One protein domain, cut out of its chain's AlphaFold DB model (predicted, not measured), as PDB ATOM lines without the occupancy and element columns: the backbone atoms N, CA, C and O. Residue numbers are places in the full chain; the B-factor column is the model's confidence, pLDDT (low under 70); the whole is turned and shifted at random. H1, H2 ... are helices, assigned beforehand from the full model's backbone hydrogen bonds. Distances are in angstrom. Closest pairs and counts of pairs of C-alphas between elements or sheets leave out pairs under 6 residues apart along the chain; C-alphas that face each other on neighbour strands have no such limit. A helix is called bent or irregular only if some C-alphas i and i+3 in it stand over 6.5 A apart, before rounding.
ATOM      1  N   GLU A  25     -37.883  44.350   1.794       75.38
ATOM      2  CA  GLU A  25     -37.911  43.523   3.010       75.38
ATOM      3  C   GLU A  25     -36.522  43.274   3.617       75.38
ATOM      4  O   GLU A  25     -36.405  43.151   4.835       75.38
ATOM      5  N   GLY A  26     -35.467  43.253   2.793       72.81
ATOM      6  CA  GLY A  26     -34.078  43.115   3.252       72.81
ATOM      7  C   GLY A  26     -33.634  44.264   4.163       72.81
ATOM      8  O   GLY A  26     -32.957  44.038   5.162       72.81
ATOM      9  N   LEU A  27     -34.113  45.490   3.913       68.94
ATOM     10  CA  LEU A  27     -33.868  46.633   4.800       68.94
ATOM     11  C   LEU A  27     -34.613  46.501   6.126       68.94
ATOM     12  O   LEU A  27     -34.028  46.699   7.188       68.94
ATOM     13  N   LEU A  28     -35.894  46.131   6.071       75.25
ATOM     14  CA  LEU A  28     -36.707  45.897   7.269       75.25
ATOM     15  C   LEU A  28     -36.101  44.798   8.149       75.25
ATOM     16  O   LEU A  28     -36.130  44.897   9.375       75.25
ATOM     17  N   ARG A  29     -35.528  43.766   7.521       75.69
ATOM     18  CA  ARG A  29     -34.809  42.688   8.200       75.69
ATOM     19  C   ARG A  29     -33.460  43.151   8.747       75.69
ATOM     20  O   ARG A  29     -33.149  42.796   9.871       75.69
ATOM     21  N   GLY A  30     -32.695  43.957   8.013       67.56
ATOM     22  CA  GLY A  30     -31.409  44.491   8.475       67.56
ATOM     23  C   GLY A  30     -31.526  45.434   9.678       67.56
ATOM     24  O   GLY A  30     -30.656  45.438  10.543       67.56
ATOM     25  N   LEU A  31     -32.624  46.193   9.777       64.81
ATOM     26  CA  LEU A  31     -32.951  46.983  10.971       64.81
ATOM     27  C   LEU A  31     -33.435  46.134  12.154       64.81
ATOM     28  O   LEU A  31     -33.398  46.591  13.297       64.81
ATOM     29  N   ARG A  32     -33.905  44.913  11.891       70.94
ATOM     30  CA  ARG A  32     -34.326  43.959  12.911       70.94
ATOM     31  C   ARG A  32     -33.109  43.130  13.303       70.94
ATOM     32  O   ARG A  32     -32.860  42.093  12.703       70.94
ATOM     33  N   LYS A  63      -8.463   9.210   9.615       96.38
ATOM     34  CA  LYS A  63      -8.303  10.081   8.437       96.38
ATOM     35  C   LYS A  63      -9.627  10.324   7.713       96.38
ATOM     36  O   LYS A  63      -9.880  11.440   7.266       96.38
ATOM     37  N   ILE A  64     -10.470   9.298   7.592       96.81
ATOM     38  CA  ILE A  64     -11.809   9.428   7.002       96.81
ATOM     39  C   ILE A  64     -12.667  10.365   7.856       96.81
ATOM     40  O   ILE A  64     -13.360  11.222   7.308       96.81
ATOM     41  N   ASP A  65     -12.620  10.234   9.179       96.81
ATOM     42  CA  ASP A  65     -13.405  11.086  10.072       96.81
ATOM     43  C   ASP A  65     -12.866  12.524  10.129       96.81
ATOM     44  O   ASP A  65     -13.665  13.462  10.134       96.81
ATOM     45  N   ALA A  66     -11.546  12.721  10.037       96.50
ATOM     46  CA  ALA A  66     -10.941  14.043   9.860       96.50
ATOM     47  C   ALA A  66     -11.425  14.726   8.567       96.50
ATOM     48  O   ALA A  66     -11.903  15.857   8.614       96.50
ATOM     49  N   LEU A  67     -11.409  14.019   7.431       98.31
ATOM     50  CA  LEU A  67     -11.912  14.553   6.158       98.31
ATOM     51  C   LEU A  67     -13.408  14.887   6.207       98.31
ATOM     52  O   LEU A  67     -13.840  15.893   5.644       98.31
ATOM     53  N   LYS A  68     -14.224  14.072   6.888       97.12
ATOM     54  CA  LYS A  68     -15.649  14.388   7.088       97.12
ATOM     55  C   LYS A  68     -15.829  15.675   7.889       97.12
ATOM     56  O   LYS A  68     -16.720  16.460   7.567       97.12
ATOM     57  N   LEU A  69     -15.008  15.881   8.919       97.56
ATOM     58  CA  LEU A  69     -15.046  17.090   9.732       97.56
ATOM     59  C   LEU A  69     -14.619  18.320   8.920       97.56
ATOM     60  O   LEU A  69     -15.312  19.335   8.956       97.56
ATOM     61  N   GLU A  70     -13.544  18.213   8.138       98.12
ATOM     62  CA  GLU A  70     -13.097  19.276   7.228       98.12
ATOM     63  C   GLU A  70     -14.170  19.624   6.189       98.12
ATOM     64  O   GLU A  70     -14.465  20.800   5.975       98.12
ATOM     65  N   LEU A  71     -14.828  18.622   5.596       98.31
ATOM     66  CA  LEU A  71     -15.914  18.851   4.641       98.31
ATOM     67  C   LEU A  71     -17.127  19.519   5.302       98.31
ATOM     68  O   LEU A  71     -17.754  20.394   4.705       98.31
ATOM     69  N   ALA A  72     -17.467  19.126   6.532       97.50
ATOM     70  CA  ALA A  72     -18.530  19.772   7.295       97.50
ATOM     71  C   ALA A  72     -18.186  21.239   7.603       97.50
ATOM     72  O   ALA A  72     -19.047  22.110   7.465       97.50
ATOM     73  N   TYR A  73     -16.931  21.522   7.960       98.00
ATOM     74  CA  TYR A  73     -16.439  22.880   8.187       98.00
ATOM     75  C   TYR A  73     -16.474  23.733   6.911       98.00
ATOM     76  O   TYR A  73     -16.933  24.879   6.945       98.00
ATOM     77  N   LEU A  74     -16.054  23.173   5.774       98.38
ATOM     78  CA  LEU A  74     -16.114  23.856   4.483       98.38
ATOM     79  C   LEU A  74     -17.563  24.200   4.116       98.38
ATOM     80  O   LEU A  74     -17.861  25.356   3.844       98.38
ATOM     81  N   ARG A  75     -18.490  23.240   4.249       97.44
ATOM     82  CA  ARG A  75     -19.926  23.485   4.024       97.44
ATOM     83  C   ARG A  75     -20.492  24.568   4.940       97.44
ATOM     84  O   ARG A  75     -21.289  25.388   4.496       97.44
ATOM     85  N   ALA A  76     -20.097  24.584   6.213       96.00
ATOM     86  CA  ALA A  76     -20.514  25.638   7.135       96.00
ATOM     87  C   ALA A  76     -19.984  27.012   6.696       96.00
ATOM     88  O   ALA A  76     -20.695  28.011   6.791       96.00
ATOM     89  N   THR A  77     -18.755  27.062   6.183       97.19
ATOM     90  CA  THR A  77     -18.150  28.287   5.649       97.19
ATOM     91  C   THR A  77     -18.873  28.763   4.388       97.19
ATOM     92  O   THR A  77     -19.207  29.943   4.308       97.19
ATOM     93  N   ASP A  78     -19.213  27.862   3.462       98.12
ATOM     94  CA  ASP A  78     -19.965  28.190   2.242       98.12
ATOM     95  C   ASP A  78     -21.324  28.818   2.564       98.12
ATOM     96  O   ASP A  78     -21.694  29.836   1.982       98.12
ATOM     97  N   VAL A  79     -22.047  28.274   3.548       96.38
ATOM     98  CA  VAL A  79     -23.320  28.854   4.006       96.38
ATOM     99  C   VAL A  79     -23.121  30.281   4.521       96.38
ATOM    100  O   VAL A  79     -23.928  31.157   4.212       96.38
ATOM    101  N   LYS A  80     -22.036  30.552   5.256       94.69
ATOM    102  CA  LYS A  80     -21.729  31.906   5.745       94.69
ATOM    103  C   LYS A  80     -21.386  32.859   4.604       94.69
ATOM    104  O   LYS A  80     -21.851  33.994   4.617       94.69
ATOM    105  N   ILE A  81     -20.620  32.404   3.614       96.25
ATOM    106  CA  ILE A  81     -20.312  33.198   2.417       96.25
ATOM    107  C   ILE A  81     -21.606  33.526   1.664       96.25
ATOM    108  O   ILE A  81     -21.838  34.682   1.319       96.25
ATOM    109  N   LEU A  82     -22.491  32.545   1.469       97.38
ATOM    110  CA  LEU A  82     -23.786  32.754   0.817       97.38
ATOM    111  C   LEU A  82     -24.667  33.749   1.587       97.38
ATOM    112  O   LEU A  82     -25.275  34.626   0.977       97.38
ATOM    113  N   GLN A  83     -24.696  33.666   2.919       94.25
ATOM    114  CA  GLN A  83     -25.396  34.640   3.765       94.25
ATOM    115  C   GLN A  83     -24.811  36.050   3.628       94.25
ATOM    116  O   GLN A  83     -25.565  37.014   3.515       94.25
ATOM    117  N   GLN A  84     -23.481  36.180   3.595       95.69
ATOM    118  CA  GLN A  84     -22.810  37.466   3.390       95.69
ATOM    119  C   GLN A  84     -23.132  38.060   2.016       95.69
ATOM    120  O   GLN A  84     -23.453  39.241   1.928       95.69
ATOM    121  N   LEU A  85     -23.095  37.252   0.954       96.06
ATOM    122  CA  LEU A  85     -23.451  37.693  -0.397       96.06
ATOM    123  C   LEU A  85     -24.909  38.151  -0.478       96.06
ATOM    124  O   LEU A  85     -25.196  39.168  -1.107       96.06
ATOM    125  N   LEU A  86     -25.818  37.445   0.195       90.94
ATOM    126  CA  LEU A  86     -27.224  37.829   0.266       90.94
ATOM    127  C   LEU A  86     -27.405  39.157   1.015       90.94
ATOM    128  O   LEU A  86     -28.108  40.032   0.518       90.94
ATOM    129  N   ALA A  87     -26.711  39.354   2.139       88.06
ATOM    130  CA  ALA A  87     -26.730  40.620   2.876       88.06
ATOM    131  C   ALA A  87     -26.149  41.790   2.057       88.06
ATOM    132  O   ALA A  87     -26.702  42.889   2.064       88.06
ATOM    133  N   VAL A  88     -25.062  41.563   1.309       94.69
ATOM    134  CA  VAL A  88     -24.495  42.566   0.391       94.69
ATOM    135  C   VAL A  88     -25.485  42.905  -0.723       94.69
ATOM    136  O   VAL A  88     -25.677  44.082  -1.020       94.69
ATOM    137  N   ASN A  89     -26.143  41.903  -1.311       93.94
ATOM    138  CA  ASN A  89     -27.171  42.118  -2.325       93.94
ATOM    139  C   ASN A  89     -28.329  42.966  -1.775       93.94
ATOM    140  O   ASN A  89     -28.691  43.971  -2.380       93.94
ATOM    141  N   GLU A  90     -28.845  42.631  -0.589       89.94
ATOM    142  CA  GLU A  90     -29.870  43.433   0.097       89.94
ATOM    143  C   GLU A  90     -29.399  44.879   0.355       89.94
ATOM    144  O   GLU A  90     -30.162  45.826   0.156       89.94
ATOM    145  N   GLY A  91     -28.129  45.071   0.727       90.06
ATOM    146  CA  GLY A  91     -27.524  46.394   0.895       90.06
ATOM    147  C   GLY A  91     -27.414  47.198  -0.408       90.06
ATOM    148  O   GLY A  91     -27.648  48.407  -0.407       90.06
ATOM    149  N   ILE A  92     -27.109  46.555  -1.537       89.75
ATOM    150  CA  ILE A  92     -27.076  47.216  -2.853       89.75
ATOM    151  C   ILE A  92     -28.481  47.661  -3.263       89.75
ATOM    152  O   ILE A  92     -28.651  48.792  -3.719       89.75
ATOM    153  N   GLU A  93     -29.489  46.809  -3.073       89.06
ATOM    154  CA  GLU A  93     -30.892  47.153  -3.338       89.06
ATOM    155  C   GLU A  93     -31.345  48.346  -2.489       89.06
ATOM    156  O   GLU A  93     -32.003  49.255  -2.994       89.06
ATOM    157  N   ALA A  94     -30.932  48.397  -1.221       87.19
ATOM    158  CA  ALA A  94     -31.196  49.525  -0.335       87.19
ATOM    159  C   ALA A  94     -30.582  50.841  -0.831       87.19
ATOM    160  O   ALA A  94     -31.243  51.881  -0.849       87.19
ATOM    161  N   VAL A  95     -29.310  50.800  -1.234       87.50
ATOM    162  CA  VAL A  95     -28.607  51.968  -1.773       87.50
ATOM    163  C   VAL A  95     -29.241  52.409  -3.087       87.50
ATOM    164  O   VAL A  95     -29.440  53.605  -3.291       87.50
ATOM    165  N   ARG A  96     -29.606  51.463  -3.958       85.19
ATOM    166  CA  ARG A  96     -30.315  51.770  -5.200       85.19
ATOM    167  C   ARG A  96     -31.651  52.450  -4.911       85.19
ATOM    168  O   ARG A  96     -31.898  53.517  -5.463       85.19
ATOM    169  N   TRP A  97     -32.442  51.904  -3.987       85.31
ATOM    170  CA  TRP A  97     -33.711  52.486  -3.543       85.31
ATOM    171  C   TRP A  97     -33.535  53.925  -3.027       85.31
ATOM    172  O   TRP A  97     -34.311  54.807  -3.378       85.31
ATOM    173  N   LEU A  98     -32.464  54.201  -2.273       83.12
ATOM    174  CA  LEU A  98     -32.150  55.551  -1.790       83.12
ATOM    175  C   LEU A  98     -31.708  56.513  -2.913       83.12
ATOM    176  O   LEU A  98     -31.979  57.716  -2.851       83.12
ATOM    177  N   LEU A  99     -30.971  56.015  -3.907       84.56
ATOM    178  CA  LEU A  99     -30.377  56.828  -4.972       84.56
ATOM    179  C   LEU A  99     -31.335  57.123  -6.128       84.56
ATOM    180  O   LEU A  99     -31.255  58.215  -6.695       84.56
ATOM    181  N   GLU A 100     -32.241  56.201  -6.457       78.88
ATOM    182  CA  GLU A 100     -33.252  56.380  -7.511       78.88
ATOM    183  C   GLU A 100     -34.092  57.658  -7.306       78.88
ATOM    184  O   GLU A 100     -34.515  58.297  -8.270       78.88
ATOM    185  N   GLU A 101     -34.258  58.108  -6.061       61.69
ATOM    186  CA  GLU A 101     -35.008  59.322  -5.728       61.69
ATOM    187  C   GLU A 101     -34.145  60.593  -5.673       61.69
ATOM    188  O   GLU A 101     -34.587  61.678  -6.052       61.69
ATOM    189  N   LYS A 102     -32.870  60.494  -5.276       58.31
ATOM    190  CA  LYS A 102     -31.972  61.663  -5.256       58.31
ATOM    191  C   LYS A 102     -31.487  62.068  -6.645       58.31
ATOM    192  O   LYS A 102     -31.289  63.257  -6.876       58.31
ATOM    193  N   GLY A 103     -31.356  61.122  -7.573       58.44
ATOM    194  CA  GLY A 103     -31.015  61.416  -8.970       58.44
ATOM    195  C   GLY A 103     -32.123  62.142  -9.744       58.44
ATOM    196  O   GLY A 103     -31.832  62.830 -10.719       58.44
ATOM    197  N   THR A 104     -33.383  62.038  -9.305       53.28
ATOM    198  CA  THR A 104     -34.528  62.734  -9.922       53.28
ATOM    199  C   THR A 104     -34.831  64.087  -9.274       53.28
ATOM    200  O   THR A 104     -35.446  64.934  -9.908       53.28
TER     201      THR A 104
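What this domain is: This is residues 25 to 32 and 63 to 104 of the 273 residues of the protein "Leucine rich adaptor protein 1" of Ornithorhynchus anatinus (UniProt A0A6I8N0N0). One very long helix, H2, makes the length of a rod, and a helix of six residues, H1, packs on one side of it, nearer its last residue than its first. Both ends of H2 stick out free of H1, with residues 63 to 85 on one side of the contact and residues 96 to 104 on the other. The printed part has 50 residues with two named helices, H1 and then H2, and no named strand; its class is all helix. It is extended, with a radius of gyration of the C-alphas of 17.8 A, and the C-alphas span 61 by 21 by 9 A.

Where its parts are: Find C-alpha 25 at (-37.911, 43.523, 3.010); here H1 begins, and it runs through residues 25 to 30, 8.5 A from first to last C-alpha. Residues 31 and 32 follow, and then the numbering jumps to 63. At C-alpha 63, at (-8.303, 10.081, 8.437), H2 begins; it runs through residues 63 to 104, 61.6 A long, to C-alpha 104 at (-34.528, 62.734, -9.922). H2 is neither bent nor irregular, but only just: C-alphas 98 and 101 are 6.2 A apart.

How they stand to each other: Look at Gly 26 and Glu 90, where H1 and H2 touch; their C-alphas, the closest of the two helices, are 5.3 A apart. H2 touches H1 with residues 87 to 94 alone. The two lines stand at a steep tilt of 67 degrees, opposite ways. In H1 every O i to N i+4 pair is within hydrogen-bond range; in H2, 35 of 38 are.

The domain as a whole: The two C-alphas farthest apart are those of Lys 63 and Thr 104, at 61.6 A. The link from H1 to H2 runs across the cut: residues 33 to 62 are not printed, and C-alphas 32 and 63 are 43.0 A apart. In the B-factor column of this model the mean pLDDT of the printed part is 87.0; look for values under 70 at residue 27, residues 30 to 31 and residues 101 to 104.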